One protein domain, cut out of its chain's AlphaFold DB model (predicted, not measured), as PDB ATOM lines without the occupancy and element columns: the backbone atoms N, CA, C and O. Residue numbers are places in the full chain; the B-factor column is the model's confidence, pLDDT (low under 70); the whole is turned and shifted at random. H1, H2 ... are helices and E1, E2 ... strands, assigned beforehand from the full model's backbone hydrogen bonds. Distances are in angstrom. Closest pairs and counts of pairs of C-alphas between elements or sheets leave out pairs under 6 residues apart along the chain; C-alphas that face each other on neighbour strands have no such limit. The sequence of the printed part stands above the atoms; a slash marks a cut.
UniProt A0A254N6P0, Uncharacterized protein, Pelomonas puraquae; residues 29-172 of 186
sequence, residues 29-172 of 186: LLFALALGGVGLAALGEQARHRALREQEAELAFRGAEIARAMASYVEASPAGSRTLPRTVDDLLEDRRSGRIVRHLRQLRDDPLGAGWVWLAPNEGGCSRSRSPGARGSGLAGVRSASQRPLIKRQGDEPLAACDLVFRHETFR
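AT A GLANCE: This is residues 29 to 172 of the 186 residues of an uncharacterized protein of Pelomonas puraquae (UniProt A0A254N6P0). One very long helix, H1, makes the length of this domain; its first residues, 29 to 48, stick out free as an arm, and a small body of short strands and long loops is gathered along the rest of it. In that body the three-stranded sheet E1 E2 E5 packs with one face on H1, the small hairpin E3 and E4 lies nearer to the arm, with E3 close to H1, and the short helices H2 and H3 meet H1 near its later end. The printed part has 144 residues, with named elements in the order H1 H2 E1 E2 E3 E4 E5 H3; both sheets are antiparallel, and the class is mixed, helices and strands. The whole is loose, with a radius of gyration of the C-alphas of 20.4 A, and its outline is a rod of 78 by 33 by 23 A.

HOW THE PARTS SIT: H1, residues 29 to 76, is on the sheet of E1, residues 116 to 119, E2, residues 141 to 144, and E5, residues 165 to 167, at a height over the sheet of 11.5 A. These are two layers, a helix on one face of a sheet. H1 lies over E2 and only just over E5, where 3 of its C-alphas fall; it runs along the strands, at 19 degrees to E2 on the local plane. The inner strand E2 forms a hairpin with E1, with N 117 and O 143 2.8 A apart, and is antiparallel to E5, with N 166 and O 142 2.9 A apart. With residues 69 to 73 alone, H1 only just touches H2, residues 89 to 92, with 3 pairs of C-alphas within 8 A; the closest are those of Ala 69 and Leu 91, 6.8 A apart. With residues 67 to 71 alone, H1 touches H3, residues 168 to 171; the closest C-alphas, of Ala 67 and His 168, are 4.7 A apart. E3, residues 149 to 154, and E4, residues 157 to 160, form a hairpin, with N 150 and O 159 2.8 A apart. The closest C-alphas of H1 and E3, those of Glu 56 and Leu 150, are 7.0 A apart, while H1 and E4 are apart. In H1, 41 of 44 O i to N i+4 pairs are within hydrogen-bond range; H2 and H3 are too short for such a pair.

IN THESE COORDINATES: H1 begins at C-alpha 29, (36.286, 12.268, 225.095), and ends at C-alpha 76, (55.272, 32.361, 159.518), 71.2 A away. E2 spans 10.7 A and E3 11.5 A. H3 ends at C-alpha 171, (45.458, 23.677, 166.338).

THE WHOLE: The C-alphas of Leu 29 and Gly 80, the two farthest apart, are 79.0 A apart. The printed part has no cut. The links H1 to H2, H2 to E1 and E1 to E2 are long. The mean pLDDT of the printed part is 78.3, and 28 residues are under 70, among them residues 95 to 100 and 128 to 138.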
ATOM      1  N   LEU A  29      35.082  11.648 225.642       94.44
ATOM      2  CA  LEU A  29      36.286  12.268 225.095       94.44
ATOM      3  C   LEU A  29      36.878  11.432 223.955       94.44
ATOM      4  O   LEU A  29      37.181  11.980 222.899       94.44
ATOM      5  N   LEU A  30      37.010  10.116 224.146       95.00
ATOM      6  CA  LEU A  30      37.475   9.205 223.098       95.00
ATOM      7  C   LEU A  30      36.559   9.247 221.876       95.00
ATOM      8  O   LEU A  30      37.046   9.284 220.749       95.00
ATOM      9  N   PHE A  31      35.245   9.285 222.089       95.94
ATOM     10  CA  PHE A  31      34.276   9.376 221.006       95.94
ATOM     11  C   PHE A  31      34.364  10.718 220.270       95.94
ATOM     12  O   PHE A  31      34.394  10.740 219.042       95.94
ATOM     13  N   ALA A  32      34.487  11.834 220.993       96.00
ATOM     14  CA  ALA A  32      34.674  13.156 220.400       96.00
ATOM     15  C   ALA A  32      35.976  13.243 219.586       96.00
ATOM     16  O   ALA A  32      35.972  13.781 218.480       96.00
ATOM     17  N   LEU A  33      37.070  12.666 220.091       96.19
ATOM     18  CA  LEU A  33      38.343  12.562 219.373       96.19
ATOM     19  C   LEU A  33      38.224  11.682 218.125       96.19
ATOM     20  O   LEU A  33      38.710  12.070 217.066       96.19
ATOM     21  N   ALA A  34      37.556  10.529 218.227       95.94
ATOM     22  CA  ALA A  34      37.334   9.634 217.095       95.94
ATOM     23  C   ALA A  34      36.512  10.321 215.993       95.94
ATOM     24  O   ALA A  34      36.926  10.334 214.835       95.94
ATOM     25  N   LEU A  35      35.395  10.960 216.354       95.81
ATOM     26  CA  LEU A  35      34.569  11.715 215.410       95.81
ATOM     27  C   LEU A  35      35.316  12.915 214.815       95.81
ATOM     28  O   LEU A  35      35.234  13.145 213.611       95.81
ATOM     29  N   GLY A  36      36.071  13.652 215.631       94.94
ATOM     30  CA  GLY A  36      36.896  14.768 215.169       94.94
ATOM     31  C   GLY A  36      37.974  14.322 214.178       94.94
ATOM     32  O   GLY A  36      38.156  14.955 213.138       94.94
ATOM     33  N   GLY A  37      38.636  13.196 214.454       93.50
ATOM     34  CA  GLY A  37      39.625  12.592 213.559       93.50
ATOM     35  C   GLY A  37      39.024  12.174 212.216       93.50
ATOM     36  O   GLY A  37      39.575  12.516 211.170       93.50
ATOM     37  N   VAL A  38      37.864  11.508 212.228       91.88
ATOM     38  CA  VAL A  38      37.143  11.124 210.999       91.88
ATOM     39  C   VAL A  38      36.687  12.357 210.211       91.88
ATOM     40  O   VAL A  38      36.864  12.403 208.994       91.88
ATOM     41  N   GLY A  39      36.159  13.380 210.889       90.00
ATOM     42  CA  GLY A  39      35.728  14.627 210.253       90.00
ATOM     43  C   GLY A  39      36.873  15.365 209.552       90.00
ATOM     44  O   GLY A  39      36.731  15.785 208.404       90.00
ATOM     45  N   LEU A  40      38.036  15.468 210.201       87.06
ATOM     46  CA  LEU A  40      39.233  16.078 209.609       87.06
ATOM     47  C   LEU A  40      39.793  15.255 208.443       87.06
ATOM     48  O   LEU A  40      40.183  15.830 207.424       87.06
ATOM     49  N   ALA A  41      39.802  13.924 208.554       84.62
ATOM     50  CA  ALA A  41      40.257  13.044 207.478       84.62
ATOM     51  C   ALA A  41      39.405  13.205 206.206       84.62
ATOM     52  O   ALA A  41      39.955  13.289 205.107       84.62
ATOM     53  N   ALA A  42      38.081  13.331 206.352       78.00
ATOM     54  CA  ALA A  42      37.168  13.543 205.229       78.00
ATOM     55  C   ALA A  42      37.435  14.868 204.486       78.00
ATOM     56  O   ALA A  42      37.394  14.912 203.255       78.00
ATOM     57  N   LEU A  43      37.759  15.941 205.214       79.81
ATOM     58  CA  LEU A  43      38.088  17.243 204.621       79.81
ATOM     59  C   LEU A  43      39.467  17.250 203.939       79.81
ATOM     60  O   LEU A  43      39.651  17.925 202.923       79.81
ATOM     61  N   GLY A  44      40.428  16.483 204.463       80.31
ATOM     62  CA  GLY A  44      41.779  16.381 203.906       80.31
ATOM     63  C   GLY A  44      41.818  15.764 202.505       80.31
ATOM     64  O   GLY A  44      42.570  16.228 201.643       80.31
ATOM     65  N   GLU A  45      40.974  14.768 202.237       74.69
ATOM     66  CA  GLU A  45      40.947  14.093 200.933       74.69
ATOM     67  C   GLU A  45      40.428  15.016 199.815       74.69
ATOM     68  O   GLU A  45      40.928  15.005 198.687       74.69
ATOM     69  N   GLN A  46      39.500  15.924 200.135       74.62
ATOM     70  CA  GLN A  46      38.974  16.882 199.161       74.62
ATOM     71  C   GLN A  46      40.038  17.884 198.679       74.62
ATOM     72  O   GLN A  46      40.011  18.296 197.515       74.62
ATOM     73  N   ALA A  47      40.991  18.260 199.537       75.00
ATOM     74  CA  ALA A  47      42.081  19.165 199.173       75.00
ATOM     75  C   ALA A  47      43.045  18.526 198.159       75.00
ATOM     76  O   ALA A  47      43.484  19.189 197.216       75.00
ATOM     77  N   ARG A  48      43.311  17.221 198.298       74.62
ATOM     78  CA  ARG A  48      44.189  16.470 197.386       74.62
ATOM     79  C   ARG A  48      43.632  16.436 195.968       74.62
ATOM     80  O   ARG A  48      44.358  16.701 195.013       74.62
ATOM     81  N   HIS A  49      42.329  16.196 195.826       77.00
ATOM     82  CA  HIS A  49      41.686  16.182 194.513       77.00
ATOM     83  C   HIS A  49      41.672  17.551 193.829       77.00
ATOM     84  O   HIS A  49      41.804  17.617 192.607       77.00
ATOM     85  N   ARG A  50      41.521  18.647 194.586       78.56
ATOM     86  CA  ARG A  50      41.564  20.004 194.017       78.56
ATOM     87  C   ARG A  50      42.954  20.340 193.482       78.56
ATOM     88  O   ARG A  50      43.064  20.737 192.326       78.56
ATOM     89  N   ALA A  51      43.996  20.063 194.264       83.31
ATOM     90  CA  ALA A  51      45.377  20.318 193.861       83.31
ATOM     91  C   ALA A  51      45.776  19.552 192.586       83.31
ATOM     92  O   ALA A  51      46.467  20.100 191.729       83.31
ATOM     93  N   LEU A  52      45.318  18.304 192.428       82.12
ATOM     94  CA  LEU A  52      45.560  17.529 191.207       82.12
ATOM     95  C   LEU A  52      44.874  18.161 189.991       82.12
ATOM     96  O   LEU A  52      45.523  18.386 188.977       82.12
ATOM     97  N   ARG A  53      43.589  18.530 190.104       84.25
ATOM     98  CA  ARG A  53      42.854  19.175 189.000       84.25
ATOM     99  C   ARG A  53      43.509  20.476 188.541       84.25
ATOM    100  O   ARG A  53      43.563  20.735 187.342       84.25
ATOM    101  N   GLU A  54      43.999  21.279 189.479       87.00
ATOM    102  CA  GLU A  54      44.702  22.528 189.178       87.00
ATOM    103  C   GLU A  54      46.019  22.272 188.434       87.00
ATOM    104  O   GLU A  54      46.280  22.912 187.415       87.00
ATOM    105  N   GLN A  55      46.812  21.285 188.869       86.12
ATOM    106  CA  GLN A  55      48.054  20.900 188.183       86.12
ATOM    107  C   GLN A  55      47.797  20.396 186.756       86.12
ATOM    108  O   GLN A  55      48.551  20.722 185.841       86.12
ATOM    109  N   GLU A  56      46.724  19.631 186.547       87.81
ATOM    110  CA  GLU A  56      46.337  19.142 185.218       87.81
ATOM    111  C   GLU A  56      45.898  20.266 184.284       87.81
ATOM    112  O   GLU A  56      46.296  20.295 183.116       87.81
ATOM    113  N   ALA A  57      45.088  21.195 184.794       87.69
ATOM    114  CA  ALA A  57      44.646  22.360 184.041       87.69
ATOM    115  C   ALA A  57      45.839  23.232 183.635       87.69
ATOM    116  O   ALA A  57      45.929  23.647 182.479       87.69
ATOM    117  N   GLU A  58      46.787  23.443 184.547       89.06
ATOM    118  CA  GLU A  58      48.000  24.207 184.273       89.06
ATOM    119  C   GLU A  58      48.888  23.500 183.240       89.06
ATOM    120  O   GLU A  58      49.383  24.132 182.306       89.06
ATOM    121  N   LEU A  59      49.046  22.176 183.336       88.69
ATOM    122  CA  LEU A  59      49.798  21.396 182.350       88.69
ATOM    123  C   LEU A  59      49.172  21.519 180.957       88.69
ATOM    124  O   LEU A  59      49.883  21.737 179.975       88.69
ATOM    125  N   ALA A  60      47.843  21.432 180.875       88.06
ATOM    126  CA  ALA A  60      47.109  21.612 179.630       88.06
ATOM    127  C   ALA A  60      47.234  23.032 179.068       88.06
ATOM    128  O   ALA A  60      47.436  23.196 177.864       88.06
ATOM    129  N   PHE A  61      47.154  24.046 179.927       88.94
ATOM    130  CA  PHE A  61      47.273  25.445 179.538       88.94
ATOM    131  C   PHE A  61      48.663  25.758 178.972       88.94
ATOM    132  O   PHE A  61      48.784  26.268 177.856       88.94
ATOM    133  N   ARG A  62      49.721  25.373 179.695       90.00
ATOM    134  CA  ARG A  62      51.115  25.583 179.271       90.00
ATOM    135  C   ARG A  62      51.454  24.788 178.012       90.00
ATOM    136  O   ARG A  62      52.067  25.325 177.092       90.00
ATOM    137  N   GLY A  63      51.010  23.532 177.936       87.25
ATOM    138  CA  GLY A  63      51.190  22.693 176.752       87.25
ATOM    139  C   GLY A  63      50.504  23.270 175.509       87.25
ATOM    140  O   GLY A  63      51.080  23.257 174.419       87.25
ATOM    141  N   ALA A  64      49.304  23.841 175.665       87.62
ATOM    142  CA  ALA A  64      48.587  24.508 174.582       87.62
ATOM    143  C   ALA A  64      49.281  25.799 174.111       87.62
ATOM    144  O   ALA A  64      49.323  26.049 172.907       87.62
ATOM    145  N   GLU A  65      49.860  26.591 175.022       87.62
ATOM    146  CA  GLU A  65      50.658  27.780 174.675       87.62
ATOM    147  C   GLU A  65      51.848  27.397 173.778       87.62
ATOM    148  O   GLU A  65      52.052  27.999 172.721       87.62
ATOM    149  N   ILE A  66      52.572  26.331 174.135       86.56
ATOM    150  CA  ILE A  66      53.708  25.823 173.351       86.56
ATOM    151  C   ILE A  66      53.246  25.284 171.987       86.56
ATOM    152  O   ILE A  66      53.841  25.606 170.957       86.56
ATOM    153  N   ALA A  67      52.161  24.504 171.944       85.50
ATOM    154  CA  ALA A  67      51.600  24.001 170.686       85.50
ATOM    155  C   ALA A  67      51.147  25.122 169.746       85.50
ATOM    156  O   ALA A  67      51.368  25.042 168.536       85.50
ATOM    157  N   ARG A  68      50.559  26.187 170.296       85.00
ATOM    158  CA  ARG A  68      50.159  27.370 169.536       85.00
ATOM    159  C   ARG A  68      51.366  28.141 169.007       85.00
ATOM    160  O   ARG A  68      51.340  28.566 167.854       85.00
ATOM    161  N   ALA A  69      52.427  28.275 169.803       85.12
ATOM    162  CA  ALA A  69      53.680  28.876 169.351       85.12
ATOM    163  C   ALA A  69      54.262  28.094 168.162       85.12
ATOM    164  O   ALA A  69      54.559  28.690 167.127       85.12
ATOM    165  N   MET A  70      54.309  26.759 168.249       83.31
ATOM    166  CA  MET A  70      54.729  25.897 167.135       83.31
ATOM    167  C   MET A  70      53.838  26.052 165.894       83.31
ATOM    168  O   MET A  70      54.352  26.102 164.781       83.31
ATOM    169  N   ALA A  71      52.516  26.166 166.053       83.19
ATOM    170  CA  ALA A  71      51.617  26.406 164.922       83.19
ATOM    171  C   ALA A  71      51.920  27.751 164.237       83.19
ATOM    172  O   ALA A  71      52.104  27.793 163.022       83.19
ATOM    173  N   SER A  72      52.071  28.822 165.024       81.56
ATOM    174  CA  SER A  72      52.397  30.155 164.499       81.56
ATOM    175  C   SER A  72      53.760  30.206 163.798       81.56
ATOM    176  O   SER A  72      53.933  30.942 162.831       81.56
ATOM    177  N   TYR A  73      54.707  29.383 164.248       80.19
ATOM    178  CA  TYR A  73      56.026  29.239 163.645       80.19
ATOM    179  C   TYR A  73      55.956  28.637 162.233       80.19
ATOM    180  O   TYR A  73      56.561  29.133 161.282       80.19
ATOM    181  N   VAL A  74      55.167  27.570 162.075       80.06
ATOM    182  CA  VAL A  74      54.963  26.924 160.771       80.06
ATOM    183  C   VAL A  74      54.199  27.844 159.811       80.06
ATOM    184  O   VAL A  74      54.454  27.808 158.608       80.06
ATOM    185  N   GLU A  75      53.284  28.672 160.319       80.06
ATOM    186  CA  GLU A  75      52.534  29.653 159.520       80.06
ATOM    187  C   GLU A  75      53.380  30.849 159.068       80.06
ATOM    188  O   GLU A  75      53.172  31.350 157.966       80.06
ATOM    189  N   ALA A  76      54.351  31.282 159.876       75.69
ATOM    190  CA  ALA A  76      55.272  32.361 159.518       75.69
ATOM    191  C   ALA A  76      56.295  31.958 158.438       75.69
ATOM    192  O   ALA A  76      56.924  32.824 157.826       75.69
ATOM    193  N   SER A  77      56.457  30.656 158.172       70.50
ATOM    194  CA  SER A  77      57.345  30.163 157.118       70.50
ATOM    195  C   SER A  77      56.767  30.440 155.715       70.50
ATOM    196  O   SER A  77      55.591  30.154 155.475       70.50
ATOM    197  N   PRO A  78      57.570  30.939 154.750       68.44
ATOM    198  CA  PRO A  78      57.112  31.223 153.390       68.44
ATOM    199  C   PRO A  78      56.476  30.009 152.696       68.44
ATOM    200  O   PRO A  78      56.914  28.864 152.869       68.44
ATOM    201  N   ALA A  79      55.455  30.271 151.873       53.22
ATOM    202  CA  ALA A  79      54.691  29.262 151.142       53.22
ATOM    203  C   ALA A  79      55.610  28.389 150.263       53.22
ATOM    204  O   ALA A  79      56.033  28.798 149.189       53.22
ATOM    205  N   GLY A  80      55.938  27.188 150.748       56.09
ATOM    206  CA  GLY A  80      56.785  26.220 150.042       56.09
ATOM    207  C   GLY A  80      57.728  25.423 150.946       56.09
ATOM    208  O   GLY A  80      58.074  24.298 150.601       56.09
ATOM    209  N   SER A  81      58.083  25.935 152.134       61.69
ATOM    210  CA  SER A  81      58.945  25.220 153.093       61.69
ATOM    211  C   SER A  81      58.390  25.272 154.520       61.69
ATOM    212  O   SER A  81      58.842  26.029 155.375       61.69
ATOM    213  N   ARG A  82      57.378  24.438 154.803       66.81
ATOM    214  CA  ARG A  82      56.864  24.241 156.171       66.81
ATOM    215  C   ARG A  82      57.889  23.466 156.995       66.81
ATOM    216  O   ARG A  82      57.816  22.246 157.118       66.81
ATOM    217  N   THR A  83      58.873  24.188 157.508       71.81
ATOM    218  CA  THR A  83      59.964  23.620 158.292       71.81
ATOM    219  C   THR A  83      59.573  23.674 159.760       71.81
ATOM    220  O   THR A  83      59.294  24.746 160.290       71.81
ATOM    221  N   LEU A  84      59.548  22.522 160.429       77.31
ATOM    222  CA  LEU A  84      59.396  22.489 161.882       77.31
ATOM    223  C   LEU A  84      60.660  23.056 162.554       77.31
ATOM    224  O   LEU A  84      61.764  22.873 162.024       77.31
ATOM    225  N   PRO A  85      60.525  23.717 163.715       77.31
ATOM    226  CA  PRO A  85      61.673  24.209 164.466       77.31
ATOM    227  C   PRO A  85      62.572  23.034 164.871       77.31
ATOM    228  O   PRO A  85      62.085  21.937 165.152       77.31
ATOM    229  N   ARG A  86      63.895  23.226 164.861       77.56
ATOM    230  CA  ARG A  86      64.841  22.167 165.262       77.56
ATOM    231  C   ARG A  86      65.108  22.213 166.757       77.56
ATOM    232  O   ARG A  86      65.332  21.171 167.366       77.56
ATOM    233  N   THR A  87      65.071  23.411 167.328       77.00
ATOM    234  CA  THR A  87      65.273  23.654 168.753       77.00
ATOM    235  C   THR A  87      64.154  24.518 169.314       77.00
ATOM    236  O   THR A  87      63.355  25.110 168.591       77.00
ATOM    237  N   VAL A  88      64.087  24.579 170.638       77.19
ATOM    238  CA  VAL A  88      63.147  25.441 171.361       77.19
ATOM    239  C   VAL A  88      63.532  26.910 171.216       77.19
ATOM    240  O   VAL A  88      62.661  27.772 171.173       77.19
ATOM    241  N   ASP A  89      64.829  27.194 171.085       77.38
ATOM    242  CA  ASP A  89      65.345  28.549 170.885       77.38
ATOM    243  C   ASP A  89      64.811  29.179 169.593       77.38
ATOM    244  O   ASP A  89      64.517  30.373 169.580       77.38
ATOM    245  N   ASP A  90      64.558  28.368 168.554       75.31
ATOM    246  CA  ASP A  90      63.907  28.819 167.315       75.31
ATOM    247  C   ASP A  90      62.495  29.399 167.567       75.31
ATOM    248  O   ASP A  90      62.030  30.239 166.802       75.31
ATOM    249  N   LEU A  91      61.794  28.963 168.627       76.88
ATOM    250  CA  LEU A  91      60.463  29.474 168.996       76.88
ATOM    251  C   LEU A  91      60.537  30.785 169.793       76.88
ATOM    252  O   LEU A  91      59.601  31.590 169.750       76.88
ATOM    253  N   LEU A  92      61.622  30.990 170.543       79.00
ATOM    254  CA  LEU A  92      61.848  32.206 171.325       79.00
ATOM    255  C   LEU A  92      62.353  33.345 170.442       79.00
ATOM    256  O   LEU A  92      61.917  34.485 170.608       79.00
ATOM    257  N   GLU A  93      63.253  33.041 169.508       75.12
ATOM    258  CA  GLU A  93      63.877  34.033 168.645       75.12
ATOM    259  C   GLU A  93      64.019  33.508 167.213       75.12
ATOM    260  O   GLU A  93      65.043  32.946 166.826       75.12
ATOM    261  N   ASP A  94      62.996  33.741 166.390       70.12
ATOM    262  CA  ASP A  94      63.098  33.460 164.965       70.12
ATOM    263  C   ASP A  94      63.814  34.616 164.249       70.12
ATOM    264  O   ASP A  94      63.301  35.736 164.166       70.12
ATOM    265  N   ARG A  95      65.019  34.343 163.732       67.69
ATOM    266  CA  ARG A  95      65.824  35.282 162.927       67.69
ATOM    267  C   ARG A  95      65.683  35.068 161.415       67.69
ATOM    268  O   ARG A  95      66.312  35.785 160.639       67.69
ATOM    269  N   ARG A  96      64.887  34.090 160.971       68.06
ATOM    270  CA  ARG A  96      64.833  33.644 159.565       68.06
ATOM    271  C   ARG A  96      64.131  34.638 158.644       68.06
ATOM    272  O   ARG A  96      64.417  34.678 157.454       68.06
ATOM    273  N   SER A  97      63.238  35.459 159.188       58.56
ATOM    274  CA  SER A  97      62.428  36.427 158.441       58.56
ATOM    275  C   SER A  97      63.068  37.819 158.324       58.56
ATOM    276  O   SER A  97      62.412  38.768 157.900       58.56
ATOM    277  N   GLY A  98      64.339  37.984 158.721       62.78
ATOM    278  CA  GLY A  98      65.035  39.282 158.720       62.78
ATOM    279  C   GLY A  98      64.557  40.263 159.804       62.78
ATOM    280  O   GLY A  98      65.206  41.279 160.046       62.78
ATOM    281  N   ARG A  99      63.465  39.944 160.509       63.28
ATOM    282  CA  ARG A  99      62.963  40.633 161.701       63.28
ATOM    283  C   ARG A  99      62.862  39.613 162.832       63.28
ATOM    284  O   ARG A  99      62.430  38.494 162.597       63.28
ATOM    285  N   ILE A 100      63.246  39.989 164.051       69.75
ATOM    286  CA  ILE A 100      63.135  39.093 165.211       69.75
ATOM    287  C   ILE A 100      61.650  38.886 165.527       69.75
ATOM    288  O   ILE A 100      60.986  39.813 166.000       69.75
ATOM    289  N   VAL A 101      61.132  37.684 165.268       73.75
ATOM    290  CA  VAL A 101      59.768  37.282 165.638       73.75
ATOM    291  C   VAL A 101      59.844  36.349 166.842       73.75
ATOM    292  O   VAL A 101      60.590  35.373 166.844       73.75
ATOM    293  N   ARG A 102      59.084  36.661 167.897       82.25
ATOM    294  CA  ARG A 102      58.997  35.836 169.109       82.25
ATOM    295  C   ARG A 102      57.651  35.127 169.132       82.25
ATOM    296  O   ARG A 102      56.632  35.762 169.393       82.25
ATOM    297  N   HIS A 103      57.649  33.828 168.842       78.38
ATOM    298  CA  HIS A 103      56.434  33.007 168.839       78.38
ATOM    299  C   HIS A 103      56.054  32.539 170.247       78.38
ATOM    300  O   HIS A 103      54.879  32.313 170.532       78.38
ATOM    301  N   LEU A 104      57.041  32.446 171.139       81.38
ATOM    302  CA  LEU A 104      56.861  32.141 172.551       81.38
ATOM    303  C   LEU A 104      57.460  33.265 173.408       81.38
ATOM    304  O   LEU A 104      58.580  33.709 173.172       81.38
ATOM    305  N   ARG A 105      56.716  33.743 174.416       81.81
ATOM    306  CA  ARG A 105      57.178  34.847 175.280       81.81
ATOM    307  C   ARG A 105      58.304  34.417 176.220       81.81
ATOM    308  O   ARG A 105      59.228  35.188 176.460       81.81
ATOM    309  N   GLN A 106      58.185  33.215 176.775       82.00
ATOM    310  CA  GLN A 106      59.134  32.615 177.704       82.00
ATOM    311  C   GLN A 106      58.965  31.096 177.665       82.00
ATOM    312  O   GLN A 106      57.842  30.606 177.529       82.00
ATOM    313  N   LEU A 107      60.067  30.356 177.814       82.94
ATOM    314  CA  LEU A 107      59.994  28.915 178.016       82.94
ATOM    315  C   LEU A 107      59.305  28.638 179.351       82.94
ATOM    316  O   LEU A 107      59.774  29.061 180.406       82.94
ATOM    317  N   ARG A 108      58.153  27.977 179.291       83.44
ATOM    318  CA  ARG A 108      57.379  27.648 180.478       83.44
ATOM    319  C   ARG A 108      57.852  26.319 181.038       83.44
ATOM    320  O   ARG A 108      57.908  25.358 180.285       83.44
ATOM    321  N   ASP A 109      58.122  26.238 182.335       85.88
ATOM    322  CA  ASP A 109      58.499  24.972 182.973       85.88
ATOM    323  C   ASP A 109      57.311  24.011 183.108       85.88
ATOM    324  O   ASP A 109      56.145  24.427 183.131       85.88
ATOM    325  N   ASP A 110      57.608  22.716 183.212       85.44
ATOM    326  CA  ASP A 110      56.605  21.680 183.468       85.44
ATOM    327  C   ASP A 110      56.054  21.840 184.899       85.44
ATOM    328  O   ASP A 110      56.837  21.777 185.853       85.44
ATOM    329  N   PRO A 111      54.732  22.023 185.097       84.12
ATOM    330  CA  PRO A 111      54.143  22.150 186.432       84.12
ATOM    331  C   PRO A 111      54.312  20.890 187.297       84.12
ATOM    332  O   PRO A 111      54.173  20.969 188.515       84.12
ATOM    333  N   LEU A 112      54.639  19.738 186.696       83.00
ATOM    334  CA  LEU A 112      54.938  18.494 187.410       83.00
ATOM    335  C   LEU A 112      56.429  18.338 187.760       83.00
ATOM    336  O   LEU A 112      56.791  17.380 188.441       83.00
ATOM    337  N   GLY A 113      57.286  19.266 187.319       82.19
ATOM    338  CA  GLY A 113      58.708  19.337 187.674       82.19
ATOM    339  C   GLY A 113      59.616  18.315 186.982       82.19
ATOM    340  O   GLY A 113      60.820  18.328 187.212       82.19
ATOM    341  N   ALA A 114      59.072  17.439 186.132       81.94
ATOM    342  CA  ALA A 114      59.857  16.437 185.405       81.94
ATOM    343  C   ALA A 114      60.491  16.991 184.113       81.94
ATOM    344  O   ALA A 114      61.425  16.397 183.578       81.94
ATOM    345  N   GLY A 115      59.993  18.130 183.630       85.44
ATOM    346  CA  GLY A 115      60.467  18.798 182.423       85.44
ATOM    347  C   GLY A 115      59.716  18.370 181.163       85.44
ATOM    348  O   GLY A 115      58.967  17.390 181.135       85.44
ATOM    349  N   TRP A 116      59.915  19.141 180.096       85.06
ATOM    350  CA  TRP A 116      59.283  18.894 178.805       85.06
ATOM    351  C   TRP A 116      60.130  17.972 177.933       85.06
ATOM    352  O   TRP A 116      61.331  18.177 177.766       85.06
ATOM    353  N   VAL A 117      59.474  16.987 177.325       85.19
ATOM    354  CA  VAL A 117      60.049  16.143 176.278       85.19
ATOM    355  C   VAL A 117      59.502  16.601 174.937       85.19
ATOM    356  O   VAL A 117      58.289  16.618 174.714       85.19
ATOM    357  N   TRP A 118      60.416  16.960 174.046       84.56
ATOM    358  CA  TRP A 118      60.111  17.382 172.687       84.56
ATOM    359  C   TRP A 118      59.947  16.170 171.783       84.56
ATOM    360  O   TRP A 118      60.702  15.205 171.896       84.56
ATOM    361  N   LEU A 119      58.950  16.230 170.906       82.81
ATOM    362  CA  LEU A 119      58.523  15.103 170.090       82.81
ATOM    363  C   LEU A 119      58.740  15.378 168.608       82.81
ATOM    364  O   LEU A 119      58.391  16.451 168.109       82.81
ATOM    365  N   ALA A 120      59.253  14.377 167.904       82.00
ATOM    366  CA  ALA A 120      59.342  14.368 166.449       82.00
ATOM    367  C   ALA A 120      57.962  14.093 165.789       82.00
ATOM    368  O   ALA A 120      57.027  13.653 166.469       82.00
ATOM    369  N   PRO A 121      57.798  14.294 164.462       74.12
ATOM    370  CA  PRO A 121      56.497  14.272 163.773       74.12
ATOM    371  C   PRO A 121      55.681  12.977 163.909       74.12
ATOM    372  O   PRO A 121      54.461  12.993 163.777       74.12
ATOM    373  N   ASN A 122      56.303  11.860 164.278       76.44
ATOM    374  CA  ASN A 122      55.633  10.564 164.413       76.44
ATOM    375  C   ASN A 122      55.636  10.024 165.853       76.44
ATOM    376  O   ASN A 122      55.190   8.906 166.093       76.44
ATOM    377  N   GLU A 123      56.104  10.807 166.828       77.75
ATOM    378  CA  GLU A 123      56.247  10.347 168.212       77.75
ATOM    379  C   GLU A 123      54.987  10.613 169.046       77.75
ATOM    380  O   GLU A 123      54.464  11.728 169.107       77.75
ATOM    381  N   GLY A 124      54.465   9.567 169.683       78.81
ATOM    382  CA  GLY A 124      53.275   9.638 170.531       78.81
ATOM    383  C   GLY A 124      53.577   9.847 172.016       78.81
ATOM    384  O   GLY A 124      54.683  10.212 172.412       78.81
ATOM    385  N   GLY A 125      52.560   9.571 172.837       79.69
ATOM    386  CA  GLY A 125      52.704   9.440 174.287       79.69
ATOM    387  C   GLY A 125      53.692   8.335 174.663       79.69
ATOM    388  O   GLY A 125      54.031   7.507 173.815       79.69
ATOM    389  N   CYS A 126      54.150   8.290 175.914       75.94
ATOM    390  CA  CYS A 126      55.078   7.244 176.363       75.94
ATOM    391  C   CYS A 126      54.574   5.823 176.109       75.94
ATOM    392  O   CYS A 126      55.385   4.963 175.780       75.94
ATOM    393  N   SER A 127      53.266   5.574 176.205       72.88
ATOM    394  CA  SER A 127      52.687   4.254 175.922       72.88
ATOM    395  C   SER A 127      52.724   3.874 174.438       72.88
ATOM    396  O   SER A 127      52.720   2.691 174.102       72.88
ATOM    397  N   ARG A 128      52.784   4.858 173.530       67.88
ATOM    398  CA  ARG A 128      52.773   4.650 172.066       67.88
ATOM    399  C   ARG A 128      54.127   4.885 171.396       67.88
ATOM    400  O   ARG A 128      54.304   4.521 170.236       67.88
ATOM    401  N   SER A 129      55.063   5.530 172.086       63.19
ATOM    402  CA  SER A 129      56.385   5.901 171.582       63.19
ATOM    403  C   SER A 129      57.414   4.817 171.906       63.19
ATOM    404  O   SER A 129      57.552   4.385 173.048       63.19
ATOM    405  N   ARG A 130      58.180   4.391 170.896       56.28
ATOM    406  CA  ARG A 130      59.308   3.467 171.056       56.28
ATOM    407  C   ARG A 130      60.601   4.295 171.162       56.28
ATOM    408  O   ARG A 130      61.253   4.526 170.158       56.28
ATOM    409  N   SER A 131      60.957   4.709 172.383       51.28
ATOM    410  CA  SER A 131      62.158   5.501 172.744       51.28
ATOM    411  C   SER A 131      62.237   6.939 172.185       51.28
ATOM    412  O   SER A 131      61.805   7.193 171.064       51.28
ATOM    413  N   PRO A 132      62.799   7.902 172.949       54.19
ATOM    414  CA  PRO A 132      62.875   9.296 172.540       54.19
ATOM    415  C   PRO A 132      64.089   9.503 171.637       54.19
ATOM    416  O   PRO A 132      65.222   9.175 172.000       54.19
ATOM    417  N   GLY A 133      63.873  10.073 170.461       51.91
ATOM    418  CA  GLY A 133      64.986  10.434 169.610       51.91
ATOM    419  C   GLY A 133      64.534  11.278 168.447       51.91
ATOM    420  O   GLY A 133      64.357  10.754 167.350       51.91
ATOM    421  N   ALA A 134      64.482  12.594 168.664       53.44
ATOM    422  CA  ALA A 134      64.445  13.597 167.607       53.44
ATOM    423  C   ALA A 134      65.747  13.547 166.779       53.44
ATOM    424  O   ALA A 134      66.594  14.435 166.838       53.44
ATOM    425  N   ARG A 135      65.959  12.472 166.016       50.03
ATOM    426  CA  ARG A 135      67.035  12.392 165.030       50.03
ATOM    427  C   ARG A 135      66.492  12.920 163.709       50.03
ATOM    428  O   ARG A 135      65.873  12.201 162.935       50.03
ATOM    429  N   GLY A 136      66.709  14.210 163.481       55.19
ATOM    430  CA  GLY A 136      66.674  14.820 162.147       55.19
ATOM    431  C   GLY A 136      65.316  15.291 161.621       55.19
ATOM    432  O   GLY A 136      65.293  15.993 160.614       55.19
ATOM    433  N   SER A 137      64.205  14.989 162.293       62.31
ATOM    434  CA  SER A 137      62.881  15.534 161.962       62.31
ATOM    435  C   SER A 137      62.456  16.507 163.062       62.31
ATOM    436  O   SER A 137      62.509  16.160 164.236       62.31
ATOM    437  N   GLY A 138      62.157  17.756 162.692       69.31
ATOM    438  CA  GLY A 138      61.951  18.865 163.633       69.31
ATOM    439  C   GLY A 138      60.867  18.620 164.691       69.31
ATOM    440  O   GLY A 138      60.097  17.664 164.629       69.31
ATOM    441  N   LEU A 139      60.803  19.516 165.669       80.75
ATOM    442  CA  LEU A 139      59.922  19.422 166.825       80.75
ATOM    443  C   LEU A 139      58.467  19.665 166.403       80.75
ATOM    444  O   LEU A 139      58.111  20.749 165.944       80.75
ATOM    445  N   ALA A 140      57.628  18.638 166.531       79.19
ATOM    446  CA  ALA A 140      56.220  18.660 166.131       79.19
ATOM    447  C   ALA A 140      55.261  18.835 167.313       79.19
ATOM    448  O   ALA A 140      54.103  19.238 167.128       79.19
ATOM    449  N   GLY A 141      55.730  18.491 168.512       84.12
ATOM    450  CA  GLY A 141      54.932  18.497 169.721       84.12
ATOM    451  C   GLY A 141      55.760  18.416 170.994       84.12
ATOM    452  O   GLY A 141      56.985  18.285 170.966       84.12
ATOM    453  N   VAL A 142      55.055  18.477 172.116       87.06
ATOM    454  CA  VAL A 142      55.623  18.416 173.463       87.06
ATOM    455  C   VAL A 142      54.766  17.525 174.355       87.06
ATOM    456  O   VAL A 142      53.544  17.473 174.208       87.06
ATOM    457  N   ARG A 143      55.408  16.842 175.303       87.06
ATOM    458  CA  ARG A 143      54.761  16.123 176.410       87.06
ATOM    459  C   ARG A 143      55.519  16.340 177.716       87.06
ATOM    460  O   ARG A 143      56.704  16.666 177.689       87.06
ATOM    461  N   SER A 144      54.872  16.104 178.854       85.12
ATOM    462  CA  SER A 144      55.586  16.039 180.138       85.12
ATOM    463  C   SER A 144      56.441  14.764 180.210       85.12
ATOM    464  O   SER A 144      56.087  13.715 179.655       85.12
ATOM    465  N   ALA A 145      57.587  14.847 180.886       85.25
ATOM    466  CA  ALA A 145      58.414  13.690 181.224       85.25
ATOM    467  C   ALA A 145      57.825  12.860 182.382       85.25
ATOM    468  O   ALA A 145      58.238  11.720 182.598       85.25
ATOM    469  N   SER A 146      56.868  13.410 183.132       81.69
ATOM    470  CA  SER A 146      56.305  12.759 184.314       81.69
ATOM    471  C   SER A 146      55.343  11.618 183.955       81.69
ATOM    472  O   SER A 146      54.543  11.716 183.030       81.69
ATOM    473  N   GLN A 147      55.386  10.529 184.726       81.44
ATOM    474  CA  GLN A 147      54.486   9.372 184.575       81.44
ATOM    475  C   GLN A 147      53.296   9.417 185.548       81.44
ATOM    476  O   GLN A 147      52.657   8.400 185.804       81.44
ATOM    477  N   ARG A 148      53.007  10.582 186.147       80.44
ATOM    478  CA  ARG A 148      51.910  10.703 187.116       80.44
ATOM    479  C   ARG A 148      50.564  10.420 186.436       80.44
ATOM    480  O   ARG A 148      50.344  10.942 185.341       80.44
ATOM    481  N   PRO A 149      49.672   9.635 187.065       80.56
ATOM    482  CA  PRO A 149      48.328   9.438 186.545       80.56
ATOM    483  C   PRO A 149      47.549  10.751 186.636       80.56
ATOM    484  O   PRO A 149      47.565  11.425 187.667       80.56
ATOM    485  N   LEU A 150      46.883  11.104 185.545       79.56
ATOM    486  CA  LEU A 150      45.938  12.205 185.463       79.56
ATOM    487  C   LEU A 150      44.536  11.687 185.803       79.56
ATOM    488  O   LEU A 150      44.195  10.524 185.582       79.56
ATOM    489  N   ILE A 151      43.690  12.584 186.291       82.06
ATOM    490  CA  ILE A 151      42.250  12.385 186.450       82.06
ATOM    491  C   ILE A 151      41.599  12.204 185.071       82.06
ATOM    492  O   ILE A 151      40.601  11.493 184.939       82.06
ATOM    493  N   LYS A 152      42.161  12.820 184.023       74.75
ATOM    494  CA  LYS A 152      41.716  12.616 182.640       74.75
ATOM    495  C   LYS A 152      41.911  11.151 182.212       74.75
ATOM    496  O   LYS A 152      42.986  10.593 182.389       74.75
ATOM    497  N   ARG A 153      40.891  10.542 181.596       73.62
ATOM    498  CA  ARG A 153      40.921   9.170 181.046       73.62
ATOM    499  C   ARG A 153      40.971   9.173 179.510       73.62
ATOM    500  O   ARG A 153      40.331  10.026 178.892       73.62
ATOM    501  N   GLN A 154      41.700   8.235 178.886       69.56
ATOM    502  CA  GLN A 154      41.468   7.847 177.477       69.56
ATOM    503  C   GLN A 154      40.674   6.553 177.467       69.56
ATOM    504  O   GLN A 154      41.209   5.507 177.824       69.56
ATOM    505  N   GLY A 155      39.426   6.604 177.006       74.25
ATOM    506  CA  GLY A 155      38.558   5.432 177.104       74.25
ATOM    507  C   GLY A 155      38.357   5.060 178.575       74.25
ATOM    508  O   GLY A 155      37.952   5.921 179.355       74.25
ATOM    509  N   ASP A 156      38.685   3.818 178.938       62.59
ATOM    510  CA  ASP A 156      38.517   3.288 180.301       62.59
ATOM    511  C   ASP A 156      39.731   3.485 181.230       62.59
ATOM    512  O   ASP A 156      39.565   3.504 182.452       62.59
ATOM    513  N   GLU A 157      40.934   3.714 180.694       68.94
ATOM    514  CA  GLU A 157      42.168   3.796 181.492       68.94
ATOM    515  C   GLU A 157      42.536   5.253 181.864       68.94
ATOM    516  O   GLU A 157      42.372   6.178 181.049       68.94
ATOM    517  N   PRO A 158      43.043   5.502 183.090       72.25
ATOM    518  CA  PRO A 158      43.581   6.805 183.481       72.25
ATOM    519  C   PRO A 158      44.800   7.166 182.627       72.25
ATOM    520  O   PRO A 158      45.725   6.373 182.462       72.25
ATOM    521  N   LEU A 159      44.809   8.383 182.077       80.25
ATOM    522  CA  LEU A 159      45.902   8.844 181.228       80.25
ATOM    523  C   LEU A 159      47.129   9.156 182.081       80.25
ATOM    524  O   LEU A 159      47.024   9.895 183.055       80.25
ATOM    525  N   ALA A 160      48.309   8.694 181.683       84.69
ATOM    526  CA  ALA A 160      49.541   9.220 182.257       84.69
ATOM    527  C   ALA A 160      49.813  10.642 181.733       84.69
ATOM    528  O   ALA A 160      49.501  10.969 180.584       84.69
ATOM    529  N   ALA A 161      50.452  11.488 182.542       83.19
ATOM    530  CA  ALA A 161      50.853  12.836 182.137       83.19
ATOM    531  C   ALA A 161      51.736  12.835 180.877       83.19
ATOM    532  O   ALA A 161      51.599  13.689 180.001       83.19
ATOM    533  N   CYS A 162      52.590  11.827 180.740       82.12
ATOM    534  CA  CYS A 162      53.437  11.625 179.578       82.12
ATOM    535  C   CYS A 162      52.711  11.083 178.333       82.12
ATOM    536  O   CYS A 162      53.296  11.075 177.248       82.12
ATOM    537  N   ASP A 163      51.456  10.651 178.455       83.00
ATOM    538  CA  ASP A 163      50.611  10.286 177.314       83.00
ATOM    539  C   ASP A 163      49.824  11.473 176.758       83.00
ATOM    540  O   ASP A 163      49.327  11.425 175.628       83.00
ATOM    541  N   LEU A 164      49.761  12.573 177.512       81.75
ATOM    542  CA  LEU A 164      49.176  13.816 177.048       81.75
ATOM    543  C   LEU A 164      50.173  14.560 176.150       81.75
ATOM    544  O   LEU A 164      51.097  15.228 176.610       81.75
ATOM    545  N   VAL A 165      49.967  14.426 174.841       85.12
ATOM    546  CA  VAL A 165      50.804  15.049 173.814       85.12
ATOM    547  C   VAL A 165      50.129  16.293 173.244       85.12
ATOM    548  O   VAL A 165      49.000  16.227 172.758       85.12
ATOM    549  N   PHE A 166      50.856  17.407 173.222       84.12
ATOM    550  CA  PHE A 166      50.432  18.658 172.600       84.12
ATOM    551  C   PHE A 166      51.105  18.813 171.237       84.12
ATOM    552  O   PHE A 166      52.310  19.060 171.163       84.12
ATOM    553  N   ARG A 167      50.339  18.664 170.150       81.88
ATOM    554  CA  ARG A 167      50.826  18.857 168.772       81.88
ATOM    555  C   ARG A 167      50.312  20.161 168.181       81.88
ATOM    556  O   ARG A 167      49.181  20.570 168.440       81.88
ATOM    557  N   HIS A 168      51.107  20.769 167.309       77.12
ATOM    558  CA  HIS A 168      50.661  21.935 166.543       77.12
ATOM    559  C   HIS A 168      49.511  21.581 165.574       77.12
ATOM    560  O   HIS A 168      48.627  22.397 165.330       77.12
ATOM    561  N   GLU A 169      49.473  20.336 165.083       71.25
ATOM    562  CA  GLU A 169      48.436  19.824 164.173       71.25
ATOM    563  C   GLU A 169      47.027  19.931 164.760       71.25
ATOM    564  O   GLU A 169      46.089  20.250 164.036       71.25
ATOM    565  N   THR A 170      46.880  19.727 166.074       67.25
ATOM    566  CA  THR A 170      45.596  19.866 166.781       67.25
ATOM    567  C   THR A 170      45.023  21.279 166.716       67.25
ATOM    568  O   THR A 170      43.820  21.450 166.880       67.25
ATOM    569  N   PHE A 171      45.868  22.282 166.479       64.38
ATOM    570  CA  PHE A 171      45.458  23.677 166.338       64.38
ATOM    571  C   PHE A 171      45.270  24.105 164.885       64.38
ATOM    572  O   PHE A 171      44.785  25.206 164.627       64.38
ATOM    573  N   ARG A 172      45.629  23.247 163.927       61.72
ATOM    574  CA  ARG A 172      45.437  23.553 162.519       61.72
ATOM    575  C   ARG A 172      43.946  23.444 162.186       61.72
ATOM    576  O   ARG A 172      43.324  22.447 162.562       61.72
TER     577      ARG A 172